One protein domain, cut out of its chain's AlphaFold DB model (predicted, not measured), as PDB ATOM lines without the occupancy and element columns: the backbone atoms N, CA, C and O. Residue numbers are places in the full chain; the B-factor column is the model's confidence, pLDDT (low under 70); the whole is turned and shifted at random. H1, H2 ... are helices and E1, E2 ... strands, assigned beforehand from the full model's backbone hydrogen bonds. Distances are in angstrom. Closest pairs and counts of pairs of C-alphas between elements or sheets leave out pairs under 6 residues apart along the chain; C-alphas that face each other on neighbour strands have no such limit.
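What this domain is: This is residues 4 to 34 and 75 to 144 of the 157 residues of an uncharacterized protein of Alphaproteobacteria bacterium (UniProt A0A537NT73). What shape do the parts make? H1 crosses the long helix H5, H6 turns a corner at the end of H5, and toward the opposite end of an elongated outline H2 and H3 pack together, with H4 near H3. The link of residues 16 to 31 leads from H1 to E1, the element farthest from the mean of the C-alphas. What is it made of? The printed part has 101 residues, mostly helix by class, with six named helices and one named strand in the order H1 E1 H2 H3 H4 H5 H6. It is only just compact, close to loose, with a radius of gyration of the C-alphas of 14.9 A and spans of 46 by 30 by 25 A.

How they stand to each other: What does the first helix touch? H1, residues 4 to 15, touches H5, residues 116 to 130, at a steep tilt of 62 degrees; their closest C-alphas, Ala 11 and Leu 121, are 6.0 A apart. With residues 12 to 15 alone it touches H6, residues 133 to 140; the closest C-alphas, Val 15 and Gln 134, are 7.1 A apart. What of the others? H2, residues 75 to 84, touches H3, residues 97 to 100, their closest C-alphas, Ser 77 and Ala 100, being 4.6 A apart. H4, residues 104 to 113, is close to H3 but not clearly touching, with the closest C-alphas, Val 99 and Leu 110, 7.9 A apart. E1, residues 32 to 34, pairs with no named strand. Are the helix backbones complete? Every O i to N i+4 pair is within hydrogen-bond range in H1, H2, H4, H5 and H6; H3 is too short for one.

Where its parts are: Where does the first element begin? H1 starts at C-alpha 4 (29.089, 36.927, -26.117) and is 16.6 A long; E1 is 6.4 A. How long are the rest? H2 is 14.4 A, H3 4.9 A, H4 14.3 A, H5 21.4 A and H6 10.2 A, ending at C-alpha 140 (10.732, 33.608, -34.918).

The domain as a whole: Is anything missing? Residues 35 to 74 are not printed, and C-alphas 34 and 75 are 21.4 A apart. Which links are long? H1 to E1 and H2 to H3. Where is confidence low? Residues 142 to 144 are under 70.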
ATOM      1  N   ILE A   4      29.623  38.046 -25.336       84.75
ATOM      2  CA  ILE A   4      29.089  36.927 -26.117       84.75
ATOM      3  C   ILE A   4      27.628  37.198 -26.479       84.75
ATOM      4  O   ILE A   4      27.269  37.061 -27.651       84.75
ATOM      5  N   ASP A   5      26.826  37.659 -25.519       89.38
ATOM      6  CA  ASP A   5      25.423  38.011 -25.753       89.38
ATOM      7  C   ASP A   5      25.288  39.161 -26.760       89.38
ATOM      8  O   ASP A   5      24.499  39.077 -27.705       89.38
ATOM      9  N   ASP A   6      26.108  40.209 -26.630       91.12
ATOM     10  CA  ASP A   6      26.105  41.343 -27.561       91.12
ATOM     11  C   ASP A   6      26.412  40.889 -29.002       91.12
ATOM     12  O   ASP A   6      25.723  41.277 -29.953       91.12
ATOM     13  N   TYR A   7      27.420  40.031 -29.187       93.94
ATOM     14  CA  TYR A   7      27.790  39.534 -30.514       93.94
ATOM     15  C   TYR A   7      26.755  38.567 -31.094       93.94
ATOM     16  O   TYR A   7      26.473  38.634 -32.294       93.94
ATOM     17  N   LEU A   8      26.132  37.726 -30.262       94.12
ATOM     18  CA  LEU A   8      24.979  36.916 -30.661       94.12
ATOM     19  C   LEU A   8      23.832  37.806 -31.144       94.12
ATOM     20  O   LEU A   8      23.287  37.570 -32.222       94.12
ATOM     21  N   HIS A   9      23.509  38.876 -30.415       93.69
ATOM     22  CA  HIS A   9      22.481  39.826 -30.830       93.69
ATOM     23  C   HIS A   9      22.812  40.516 -32.156       93.69
ATOM     24  O   HIS A   9      21.921  40.675 -32.991       93.69
ATOM     25  N   TYR A  10      24.067  40.899 -32.398       95.62
ATOM     26  CA  TYR A  10      24.459  41.480 -33.688       95.62
ATOM     27  C   TYR A  10      24.322  40.472 -34.833       95.62
ATOM     28  O   TYR A  10      23.858  40.843 -35.911       95.62
ATOM     29  N   ALA A  11      24.683  39.205 -34.605       96.12
ATOM     30  CA  ALA A  11      24.531  38.140 -35.593       96.12
ATOM     31  C   ALA A  11      23.054  37.846 -35.898       96.12
ATOM     32  O   ALA A  11      22.686  37.730 -37.066       96.12
ATOM     33  N   VAL A  12      22.199  37.790 -34.869       95.06
ATOM     34  CA  VAL A  12      20.745  37.639 -35.039       95.06
ATOM     35  C   VAL A  12      20.194  38.792 -35.868       95.06
ATOM     36  O   VAL A  12      19.551  38.539 -36.880       95.06
ATOM     37  N   ARG A  13      20.507  40.045 -35.507       95.19
ATOM     38  CA  ARG A  13      20.069  41.232 -36.262       95.19
ATOM     39  C   ARG A  13      20.517  41.191 -37.719       95.19
ATOM     40  O   ARG A  13      19.738  41.522 -38.603       95.19
ATOM     41  N   TYR A  14      21.753  40.766 -37.973       96.31
ATOM     42  CA  TYR A  14      22.268  40.626 -39.332       96.31
ATOM     43  C   TYR A  14      21.453  39.618 -40.151       96.31
ATOM     44  O   TYR A  14      21.040  39.926 -41.266       96.31
ATOM     45  N   VAL A  15      21.185  38.434 -39.594       95.25
ATOM     46  CA  VAL A  15      20.418  37.383 -40.281       95.25
ATOM     47  C   VAL A  15      18.960  37.791 -40.494       95.25
ATOM     48  O   VAL A  15      18.392  37.484 -41.538       95.25
ATOM     49  N   THR A  16      18.362  38.508 -39.542       93.81
ATOM     50  CA  THR A  16      16.963  38.959 -39.614       93.81
ATOM     51  C   THR A  16      16.789  40.293 -40.349       93.81
ATOM     52  O   THR A  16      15.672  40.795 -40.445       93.81
ATOM     53  N   GLY A  17      17.869  40.887 -40.872       92.94
ATOM     54  CA  GLY A  17      17.833  42.173 -41.574       92.94
ATOM     55  C   GLY A  17      17.493  43.373 -40.680       92.94
ATOM     56  O   GLY A  17      17.115  44.432 -41.181       92.94
ATOM     57  N   GLN A  18      17.608  43.225 -39.360       91.44
ATOM     58  CA  GLN A  18      17.384  44.300 -38.403       91.44
ATOM     59  C   GLN A  18      18.607  45.216 -38.303       91.44
ATOM     60  O   GLN A  18      19.763  44.778 -38.256       91.44
ATOM     61  N   ASN A  19      18.329  46.512 -38.190       89.19
ATOM     62  CA  ASN A  19      19.343  47.524 -37.936       89.19
ATOM     63  C   ASN A  19      19.509  47.788 -36.434       89.19
ATOM     64  O   ASN A  19      18.634  47.534 -35.606       89.19
ATOM     65  N   ASN A  20      20.674  48.305 -36.092       88.12
ATOM     66  CA  ASN A  20      21.064  48.832 -34.805       88.12
ATOM     67  C   ASN A  20      21.553  50.264 -34.995       88.12
ATOM     68  O   ASN A  20      22.068  50.626 -36.059       88.12
ATOM     69  N   ASP A  21      21.465  51.049 -33.931       89.00
ATOM     70  CA  ASP A  21      22.128  52.337 -33.903       89.00
ATOM     71  C   ASP A  21      23.639  52.124 -33.982       89.00
ATOM     72  O   ASP A  21      24.224  51.261 -33.316       89.00
ATOM     73  N   ARG A  22      24.281  52.914 -34.839       92.38
ATOM     74  CA  ARG A  22      25.738  52.960 -34.902       92.38
ATOM     75  C   ARG A  22      26.247  53.608 -33.627       92.38
ATOM     76  O   ARG A  22      25.649  54.564 -33.135       92.38
ATOM     77  N   TYR A  23      27.355  53.090 -33.113       92.62
ATOM     78  CA  TYR A  23      27.990  53.704 -31.964       92.62
ATOM     79  C   TYR A  23      28.439  55.120 -32.327       92.62
ATOM     80  O   TYR A  23      29.066  55.334 -33.362       92.62
ATOM     81  N   ASP A  24      28.080  56.071 -31.472       91.19
ATOM     82  CA  ASP A  24      28.360  57.489 -31.635       91.19
ATOM     83  C   ASP A  24      28.911  58.008 -30.310       91.19
ATOM     84  O   ASP A  24      28.190  58.167 -29.316       91.19
ATOM     85  N   ARG A  25      30.219  58.256 -30.300       90.56
ATOM     86  CA  ARG A  25      30.932  58.662 -29.091       90.56
ATOM     87  C   ARG A  25      30.599  60.086 -28.658       90.56
ATOM     88  O   ARG A  25      30.749  60.421 -27.484       90.56
ATOM     89  N   SER A  26      30.084  60.917 -29.569       89.00
ATOM     90  CA  SER A  26      29.622  62.261 -29.220       89.00
ATOM     91  C   SER A  26      28.447  62.212 -28.240       89.00
ATOM     92  O   SER A  26      28.385  63.041 -27.330       89.00
ATOM     93  N   LYS A  27      27.591  61.187 -28.362       87.81
ATOM     94  CA  LYS A  27      26.407  60.958 -27.522       87.81
ATOM     95  C   LYS A  27      26.700  60.181 -26.243       87.81
ATOM     96  O   LYS A  27      25.952  60.310 -25.279       87.81
ATOM     97  N   SER A  28      27.750  59.360 -26.223       74.75
ATOM     98  CA  SER A  28      28.098  58.555 -25.049       74.75
ATOM     99  C   SER A  28      29.583  58.185 -25.024       74.75
ATOM    100  O   SER A  28      30.011  57.258 -25.712       74.75
ATOM    101  N   ASP A  29      30.352  58.871 -24.172       77.81
ATOM    102  CA  ASP A  29      31.626  58.346 -23.671       77.81
ATOM    103  C   ASP A  29      31.325  57.393 -22.511       77.81
ATOM    104  O   ASP A  29      30.611  57.739 -21.568       77.81
ATOM    105  N   ARG A  30      31.841  56.166 -22.599       76.69
ATOM    106  CA  ARG A  30      31.506  55.092 -21.653       76.69
ATOM    107  C   ARG A  30      32.357  55.111 -20.391       76.69
ATOM    108  O   ARG A  30      31.886  54.691 -19.338       76.69
ATOM    109  N   VAL A  31      33.608  55.551 -20.509       87.56
ATOM    110  CA  VAL A  31      34.603  55.486 -19.437       87.56
ATOM    111  C   VAL A  31      35.464  56.743 -19.459       87.56
ATOM    112  O   VAL A  31      36.009  57.114 -20.498       87.56
ATOM    113  N   PHE A  32      35.624  57.352 -18.286       91.06
ATOM    114  CA  PHE A  32      36.588  58.419 -18.043       91.06
ATOM    115  C   PHE A  32      37.677  57.910 -17.107       91.06
ATOM    116  O   PHE A  32      37.398  57.172 -16.160       91.06
ATOM    117  N   ILE A  33      38.909  58.330 -17.363       94.31
ATOM    118  CA  ILE A  33      40.049  58.113 -16.478       94.31
ATOM    119  C   ILE A  33      40.378  59.451 -15.839       94.31
ATOM    120  O   ILE A  33      40.601  60.434 -16.542       94.31
ATOM    121  N   ILE A  34      40.385  59.483 -14.510       96.06
ATOM    122  CA  ILE A  34      40.718  60.671 -13.727       96.06
ATOM    123  C   ILE A  34      41.996  60.352 -12.965       96.06
ATOM    124  O   ILE A  34      42.015  59.438 -12.139       96.06
ATOM    125  N   ALA A  75      36.631  62.664 -33.263       96.44
ATOM    126  CA  ALA A  75      36.981  62.619 -34.676       96.44
ATOM    127  C   ALA A  75      37.927  61.447 -34.994       96.44
ATOM    128  O   ALA A  75      37.774  60.787 -36.021       96.44
ATOM    129  N   LEU A  76      38.890  61.127 -34.120       95.56
ATOM    130  CA  LEU A  76      39.739  59.945 -34.309       95.56
ATOM    131  C   LEU A  76      38.941  58.635 -34.256       95.56
ATOM    132  O   LEU A  76      39.191  57.741 -35.065       95.56
ATOM    133  N   SER A  77      37.961  58.536 -33.360       95.38
ATOM    134  CA  SER A  77      37.034  57.400 -33.282       95.38
ATOM    135  C   SER A  77      36.251  57.197 -34.572       95.38
ATOM    136  O   SER A  77      36.250  56.107 -35.151       95.38
ATOM    137  N   GLU A  78      35.645  58.272 -35.073       95.94
ATOM    138  CA  GLU A  78      34.854  58.259 -36.301       95.94
ATOM    139  C   GLU A  78      35.713  57.880 -37.509       95.94
ATOM    140  O   GLU A  78      35.321  57.025 -38.303       95.94
ATOM    141  N   ASN A  79      36.930  58.422 -37.604       96.69
ATOM    142  CA  ASN A  79      37.887  58.065 -38.651       96.69
ATOM    143  C   ASN A  79      38.273  56.576 -38.601       96.69
ATOM    144  O   ASN A  79      38.356  55.916 -39.644       96.69
ATOM    145  N   ARG A  80      38.479  56.007 -37.402       96.00
ATOM    146  CA  ARG A  80      38.736  54.564 -37.239       96.00
ATOM    147  C   ARG A  80      37.547  53.741 -37.730       96.00
ATOM    148  O   ARG A  80      37.735  52.811 -38.519       96.00
ATOM    149  N   MET A  81      36.328  54.097 -37.326       96.94
ATOM    150  CA  MET A  81      35.113  53.417 -37.782       96.94
ATOM    151  C   MET A  81      34.921  53.542 -39.296       96.94
ATOM    152  O   MET A  81      34.609  52.552 -39.955       96.94
ATOM    153  N   GLN A  82      35.160  54.713 -39.884       96.69
ATOM    154  CA  GLN A  82      35.085  54.895 -41.331       96.69
ATOM    155  C   GLN A  82      36.075  53.974 -42.055       96.69
ATOM    156  O   GLN A  82      35.715  53.312 -43.026       96.69
ATOM    157  N   ARG A  83      37.305  53.857 -41.547       95.88
ATOM    158  CA  ARG A  83      38.338  53.004 -42.143       95.88
ATOM    159  C   ARG A  83      38.005  51.511 -42.083       95.88
ATOM    160  O   ARG A  83      38.212  50.814 -43.073       95.88
ATOM    161  N   PHE A  84      37.544  51.008 -40.936       96.44
ATOM    162  CA  PHE A  84      37.396  49.561 -40.711       96.44
ATOM    163  C   PHE A  84      35.951  49.055 -40.805       96.44
ATOM    164  O   PHE A  84      35.725  47.930 -41.247       96.44
ATOM    165  N   CYS A  85      34.964  49.854 -40.402       97.69
ATOM    166  CA  CYS A  85      33.564  49.433 -40.344       97.69
ATOM    167  C   CYS A  85      32.794  49.732 -41.632       97.69
ATOM    168  O   CYS A  85      31.909  48.958 -41.973       97.69
ATOM    169  N   GLN A  86      33.120  50.798 -42.376       94.94
ATOM    170  CA  GLN A  86      32.301  51.257 -43.515       94.94
ATOM    171  C   GLN A  86      32.044  50.176 -44.579       94.94
ATOM    172  O   GLN A  86      30.994  50.179 -45.215       94.94
ATOM    173  N   ARG A  87      32.994  49.253 -44.775       94.19
ATOM    174  CA  ARG A  87      32.885  48.139 -45.735       94.19
ATOM    175  C   ARG A  87      32.568  46.794 -45.078       94.19
ATOM    176  O   ARG A  87      32.539  45.779 -45.765       94.19
ATOM    177  N   CYS A  88      32.378  46.761 -43.761       97.44
ATOM    178  CA  CYS A  88      32.054  45.541 -43.034       97.44
ATOM    179  C   CYS A  88      30.573  45.181 -43.267       97.44
ATOM    180  O   CYS A  88      29.712  45.991 -42.929       97.44
ATOM    181  N   PRO A  89      30.247  43.967 -43.753       97.06
ATOM    182  CA  PRO A  89      28.861  43.531 -43.969       97.06
ATOM    183  C   PRO A  89      27.978  43.561 -42.722       97.06
ATOM    184  O   PRO A  89      26.760  43.599 -42.832       97.06
ATOM    185  N   TYR A  90      28.588  43.512 -41.537       97.75
ATOM    186  CA  TYR A  90      27.861  43.551 -40.273       97.75
ATOM    187  C   TYR A  90      27.625  44.970 -39.770       97.75
ATOM    188  O   TYR A  90      26.892  45.142 -38.803       97.75
ATOM    189  N   PHE A  91      28.254  45.991 -40.357       97.00
ATOM    190  CA  PHE A  91      28.118  47.352 -39.859       97.00
ATOM    191  C   PHE A  91      26.713  47.889 -40.136       97.00
ATOM    192  O   PHE A  91      26.281  47.973 -41.281       97.00
ATOM    193  N   GLY A  92      26.000  48.249 -39.070       93.81
ATOM    194  CA  GLY A  92      24.563  48.514 -39.110       93.81
ATOM    195  C   GLY A  92      23.777  47.520 -38.263       93.81
ATOM    196  O   GLY A  92      22.883  47.946 -37.559       93.81
ATOM    197  N   SER A  93      24.160  46.243 -38.211       96.44
ATOM    198  CA  SER A  93      23.660  45.295 -37.194       96.44
ATOM    199  C   SER A  93      24.595  45.258 -35.978       96.44
ATOM    200  O   SER A  93      24.153  45.268 -34.828       96.44
ATOM    201  N   CYS A  94      25.903  45.301 -36.240       96.44
ATOM    202  CA  CYS A  94      26.966  45.619 -35.296       96.44
ATOM    203  C   CYS A  94      27.166  47.149 -35.243       96.44
ATOM    204  O   CYS A  94      27.300  47.783 -36.299       96.44
ATOM    205  N   PRO A  95      27.233  47.751 -34.040       95.06
ATOM    206  CA  PRO A  95      27.335  49.198 -33.871       95.06
ATOM    207  C   PRO A  95      28.748  49.742 -34.129       95.06
ATOM    208  O   PRO A  95      28.908  50.944 -34.319       95.06
ATOM    209  N   GLY A  96      29.777  48.885 -34.144       95.31
ATOM    210  CA  GLY A  96      31.175  49.278 -34.374       95.31
ATOM    211  C   GLY A  96      31.916  49.834 -33.150       95.31
ATOM    212  O   GLY A  96      33.038  50.310 -33.298       95.31
ATOM    213  N   SER A  97      31.337  49.721 -31.950       93.56
ATOM    214  CA  SER A  97      31.912  50.208 -30.683       93.56
ATOM    215  C   SER A  97      33.329  49.696 -30.405       93.56
ATOM    216  O   SER A  97      34.175  50.482 -30.000       93.56
ATOM    217  N   PHE A  98      33.633  48.426 -30.702       94.19
ATOM    218  CA  PHE A  98      34.995  47.885 -30.549       94.19
ATOM    219  C   PHE A  98      36.040  48.681 -31.348       94.19
ATOM    220  O   PHE A  98      37.126  48.955 -30.859       94.19
ATOM    221  N   VAL A  99      35.721  49.057 -32.591       96.06
ATOM    222  CA  VAL A  99      36.647  49.811 -33.453       96.06
ATOM    223  C   VAL A  99      36.749  51.268 -33.006       96.06
ATOM    224  O   VAL A  99      37.830  51.856 -33.058       96.06
ATOM    225  N   ALA A 100      35.622  51.844 -32.591       94.94
ATOM    226  CA  ALA A 100      35.538  53.207 -32.092       94.94
ATOM    227  C   ALA A 100      36.443  53.407 -30.864       94.94
ATOM    228  O   ALA A 100      37.300  54.296 -30.847       94.94
ATOM    229  N   ASP A 101      36.314  52.497 -29.898       93.56
ATOM    230  CA  ASP A 101      36.963  52.571 -28.590       93.56
ATOM    231  C   ASP A 101      38.290  51.798 -28.518       93.56
ATOM    232  O   ASP A 101      38.815  51.567 -27.432       93.56
ATOM    233  N   ALA A 102      38.849  51.401 -29.666       94.31
ATOM    234  CA  ALA A 102      40.069  50.605 -29.713       94.31
ATOM    235  C   ALA A 102      41.257  51.336 -29.063       94.31
ATOM    236  O   ALA A 102      41.756  52.338 -29.595       94.31
ATOM    237  N   THR A 103      41.749  50.782 -27.955       92.81
ATOM    238  CA  THR A 103      42.995  51.175 -27.277       92.81
ATOM    239  C   THR A 103      44.208  51.007 -28.192       92.81
ATOM    240  O   THR A 103      44.144  50.313 -29.205       92.81
ATOM    241  N   ASP A 104      45.361  51.571 -27.839       91.69
ATOM    242  CA  ASP A 104      46.616  51.432 -28.597       91.69
ATOM    243  C   ASP A 104      46.952  49.993 -29.000       91.69
ATOM    244  O   ASP A 104      47.386  49.729 -30.127       91.69
ATOM    245  N   VAL A 105      46.755  49.054 -28.075       92.44
ATOM    246  CA  VAL A 105      47.014  47.629 -28.301       92.44
ATOM    247  C   VAL A 105      46.024  47.069 -29.318       92.44
ATOM    248  O   VAL A 105      46.428  46.425 -30.288       92.44
ATOM    249  N   GLU A 106      44.737  47.366 -29.162       95.44
ATOM    250  CA  GLU A 106      43.694  46.925 -30.091       95.44
ATOM    251  C   GLU A 106      43.841  47.579 -31.467       95.44
ATOM    252  O   GLU A 106      43.617  46.920 -32.480       95.44
ATOM    253  N   ARG A 107      44.305  48.832 -31.549       95.19
ATOM    254  CA  ARG A 107      44.604  49.505 -32.825       95.19
ATOM    255  C   ARG A 107      45.699  48.779 -33.601       95.19
ATOM    256  O   ARG A 107      45.584  48.653 -34.820       95.19
ATOM    257  N   LYS A 108      46.725  48.254 -32.923       95.62
ATOM    258  CA  LYS A 108      47.759  47.419 -33.562       95.62
ATOM    259  C   LYS A 108      47.165  46.115 -34.099       95.62
ATOM    260  O   LYS A 108      47.467  45.735 -35.228       95.62
ATOM    261  N   ILE A 109      46.270  45.477 -33.341       95.12
ATOM    262  CA  ILE A 109      45.550  44.270 -33.784       95.12
ATOM    263  C   ILE A 109      44.677  44.579 -35.006       95.12
ATOM    264  O   ILE A 109      44.762  43.869 -36.005       95.12
ATOM    265  N   LEU A 110      43.901  45.669 -34.973       96.12
ATOM    266  CA  LEU A 110      43.067  46.110 -36.094       96.12
ATOM    267  C   LEU A 110      43.884  46.314 -37.372       96.12
ATOM    268  O   LEU A 110      43.451  45.914 -38.450       96.12
ATOM    269  N   GLN A 111      45.065  46.919 -37.258       95.88
ATOM    270  CA  GLN A 111      45.949  47.150 -38.400       95.88
ATOM    271  C   GLN A 111      46.565  45.859 -38.945       95.88
ATOM    272  O   GLN A 111      46.655  45.710 -40.162       95.88
ATOM    273  N   ALA A 112      46.982  44.942 -38.070       96.69
ATOM    274  CA  ALA A 112      47.670  43.715 -38.467       96.69
ATOM    275  C   ALA A 112      46.718  42.607 -38.948       96.69
ATOM    276  O   ALA A 112      47.054  41.860 -39.865       96.69
ATOM    277  N   HIS A 113      45.539  42.491 -38.334       95.75
ATOM    278  CA  HIS A 113      44.650  41.333 -38.483       95.75
ATOM    279  C   HIS A 113      43.200  41.699 -38.826       95.75
ATOM    280  O   HIS A 113      42.393  40.813 -39.104       95.75
ATOM    281  N   GLY A 114      42.851  42.986 -38.835       95.00
ATOM    282  CA  GLY A 114      41.472  43.434 -39.001       95.00
ATOM    283  C   GLY A 114      40.652  43.329 -37.713       95.00
ATOM    284  O   GLY A 114      41.175  43.141 -36.617       95.00
ATOM    285  N   CYS A 115      39.335  43.508 -37.837       96.69
ATOM    286  CA  CYS A 115      38.433  43.541 -36.687       96.69
ATOM    287  C   CYS A 115      38.153  42.129 -36.137       96.69
ATOM    288  O   CYS A 115      37.529  41.333 -36.841       96.69
ATOM    289  N   PRO A 116      38.510  41.805 -34.880       95.25
ATOM    290  CA  PRO A 116      38.234  40.489 -34.301       95.25
ATOM    291  C   PRO A 116      36.731  40.216 -34.158       95.25
ATOM    292  O   PRO A 116      36.288  39.086 -34.353       95.25
ATOM    293  N   VAL A 117      35.920  41.255 -33.920       96.12
ATOM    294  CA  VAL A 117      34.454  41.127 -33.875       96.12
ATOM    295  C   VAL A 117      33.902  40.651 -35.218       96.12
ATOM    296  O   VAL A 117      32.974  39.853 -35.250       96.12
ATOM    297  N   ARG A 118      34.494  41.079 -36.343       97.00
ATOM    298  CA  ARG A 118      34.099  40.588 -37.670       97.00
ATOM    299  C   ARG A 118      34.312  39.078 -37.779       97.00
ATOM    300  O   ARG A 118      33.380  38.384 -38.170       97.00
ATOM    301  N   ALA A 119      35.494  38.591 -37.403       95.50
ATOM    302  CA  ALA A 119      35.823  37.167 -37.461       95.50
ATOM    303  C   ALA A 119      34.903  36.323 -36.562       95.50
ATOM    304  O   ALA A 119      34.460  35.244 -36.955       95.50
ATOM    305  N   LEU A 120      34.561  36.837 -35.379       95.75
ATOM    306  CA  LEU A 120      33.620  36.174 -34.482       95.75
ATOM    307  C   LEU A 120      32.200  36.126 -35.063       95.75
ATOM    308  O   LEU A 120      31.558  35.081 -35.020       95.75
ATOM    309  N   LEU A 121      31.715  37.225 -35.645       97.19
ATOM    310  CA  LEU A 121      30.403  37.254 -36.296       97.19
ATOM    311  C   LEU A 121      30.348  36.335 -37.523       97.19
ATOM    312  O   LEU A 121      29.338  35.662 -37.718       97.19
ATOM    313  N   ASP A 122      31.430  36.243 -38.303       97.62
ATOM    314  CA  ASP A 122      31.546  35.266 -39.395       97.62
ATOM    315  C   ASP A 122      31.366  33.835 -38.866       97.62
ATOM    316  O   ASP A 122      30.610  33.055 -39.450       97.62
ATOM    317  N   HIS A 123      32.001  33.510 -37.734       96.88
ATOM    318  CA  HIS A 123      31.865  32.204 -37.092       96.88
ATOM    319  C   HIS A 123      30.442  31.940 -36.582       96.88
ATOM    320  O   HIS A 123      29.875  30.895 -36.888       96.88
ATOM    321  N   ILE A 124      29.828  32.884 -35.862       96.56
ATOM    322  CA  ILE A 124      28.460  32.723 -35.338       96.56
ATOM    323  C   ILE A 124      27.457  32.526 -36.485       96.56
ATOM    324  O   ILE A 124      26.626  31.621 -36.442       96.56
ATOM    325  N   VAL A 125      27.555  33.331 -37.548       96.38
ATOM    326  CA  VAL A 125      26.665  33.227 -38.716       96.38
ATOM    327  C   VAL A 125      26.905  31.932 -39.501       96.38
ATOM    328  O   VAL A 125      25.983  31.387 -40.105       96.38
ATOM    329  N   ASP A 126      28.133  31.417 -39.535       96.81
ATOM    330  CA  ASP A 126      28.422  30.083 -40.073       96.81
ATOM    331  C   ASP A 126      27.792  28.968 -39.223       96.81
ATOM    332  O   ASP A 126      27.158  28.077 -39.784       96.81
ATOM    333  N   VAL A 127      27.852  29.058 -37.890       95.81
ATOM    334  CA  VAL A 127      27.147  28.122 -36.994       95.81
ATOM    335  C   VAL A 127      25.643  28.149 -37.261       95.81
ATOM    336  O   VAL A 127      25.060  27.094 -37.490       95.81
ATOM    337  N   PHE A 128      25.023  29.333 -37.342       95.19
ATOM    338  CA  PHE A 128      23.587  29.449 -37.626       95.19
ATOM    339  C   PHE A 128      23.169  28.769 -38.932       95.19
ATOM    340  O   PHE A 128      22.095  28.168 -38.991       95.19
ATOM    341  N   ARG A 129      24.022  28.839 -39.962       92.88
ATOM    342  CA  ARG A 129      23.803  28.184 -41.259       92.88
ATOM    343  C   ARG A 129      23.943  26.665 -41.198       92.88
ATOM    344  O   ARG A 129      23.285  25.981 -41.970       92.88
ATOM    345  N   ARG A 130      24.802  26.137 -40.323       95.38
ATOM    346  CA  ARG A 130      25.079  24.694 -40.218       95.38
ATOM    347  C   ARG A 130      24.123  23.940 -39.294       95.38
ATOM    348  O   ARG A 130      24.109  22.715 -39.347       95.38
ATOM    349  N   THR A 131      23.377  24.635 -38.434       91.00
ATOM    350  CA  THR A 131      22.551  24.014 -37.380       91.00
ATOM    351  C   THR A 131      21.055  24.323 -37.503       91.00
ATOM    352  O   THR A 131      20.363  24.323 -36.488       91.00
ATOM    353  N   ASP A 132      20.562  24.674 -38.696       88.50
ATOM    354  CA  ASP A 132      19.172  25.097 -38.987       88.50
ATOM    355  C   ASP A 132      18.638  26.269 -38.130       88.50
ATOM    356  O   ASP A 132      17.486  26.693 -38.255       88.50
ATOM    357  N   LEU A 133      19.488  26.872 -37.290       90.81
ATOM    358  CA  LEU A 133      19.124  27.985 -36.414       90.81
ATOM    359  C   LEU A 133      18.769  29.227 -37.223       90.81
ATOM    360  O   LEU A 133      17.923  30.001 -36.792       90.81
ATOM    361  N   GLN A 134      19.369  29.419 -38.398       90.62
ATOM    362  CA  GLN A 134      19.015  30.534 -39.269       90.62
ATOM    363  C   GLN A 134      17.535  30.501 -39.676       90.62
ATOM    364  O   GLN A 134      16.871  31.534 -39.618       90.62
ATOM    365  N   GLU A 135      16.998  29.340 -40.057       90.06
ATOM    366  CA  GLU A 135      15.586  29.224 -40.435       90.06
ATOM    367  C   GLU A 135      14.670  29.435 -39.223       90.06
ATOM    368  O   GLU A 135      13.677  30.159 -39.311       90.06
ATOM    369  N   LEU A 136      15.041  28.868 -38.070       91.00
ATOM    370  CA  LEU A 136      14.323  29.088 -36.815       91.00
ATOM    371  C   LEU A 136      14.273  30.579 -36.442       91.00
ATOM    372  O   LEU A 136      13.208  31.090 -36.091       91.00
ATOM    373  N   LEU A 137      15.404  31.281 -36.534       91.25
ATOM    374  CA  LEU A 137      15.494  32.715 -36.263       91.25
ATOM    375  C   LEU A 137      14.628  33.518 -37.233       91.25
ATOM    376  O   LEU A 137      13.871  34.373 -36.785       91.25
ATOM    377  N   LEU A 138      14.677  33.225 -38.535       90.19
ATOM    378  CA  LEU A 138      13.852  33.919 -39.528       90.19
ATOM    379  C   LEU A 138      12.354  33.727 -39.271       90.19
ATOM    380  O   LEU A 138      11.612  34.697 -39.354       90.19
ATOM    381  N   ARG A 139      11.920  32.519 -38.890       88.88
ATOM    382  CA  ARG A 139      10.522  32.246 -38.511       88.88
ATOM    383  C   ARG A 139      10.112  32.958 -37.223       88.88
ATOM    384  O   ARG A 139       8.999  33.458 -37.116       88.88
ATOM    385  N   THR A 140      11.004  32.998 -36.234       88.31
ATOM    386  CA  THR A 140      10.732  33.608 -34.918       88.31
ATOM    387  C   THR A 140      10.665  35.132 -35.005       88.31
ATOM    388  O   THR A 140       9.880  35.765 -34.303       88.31
ATOM    389  N   TYR A 141      11.496  35.715 -35.869       80.38
ATOM    390  CA  TYR A 141      11.621  37.153 -36.073       80.38
ATOM    391  C   TYR A 141      10.975  37.629 -37.379       80.38
ATOM    392  O   TYR A 141      11.317  38.721 -37.839       80.38
ATOM    393  N   GLU A 142      10.041  36.860 -37.964       64.62
ATOM    394  CA  GLU A 142       9.199  37.378 -39.046       64.62
ATOM    395  C   GLU A 142       8.645  38.731 -38.592       64.62
ATOM    396  O   GLU A 142       8.107  38.833 -37.481       64.62
ATOM    397  N   PRO A 143       8.828  39.800 -39.385       54.75
ATOM    398  CA  PRO A 143       8.381  41.107 -38.974       54.75
ATOM    399  C   PRO A 143       6.857  41.053 -38.911       54.75
ATOM    400  O   PRO A 143       6.179  41.162 -39.931       54.75
ATOM    401  N   ALA A 144       6.308  40.915 -37.701       48.41
ATOM    402  CA  ALA A 144       4.980  41.417 -37.409       48.41
ATOM    403  C   ALA A 144       5.007  42.863 -37.905       48.41
ATOM    404  O   ALA A 144       5.776  43.670 -37.376       48.41
TER     405      ALA A 144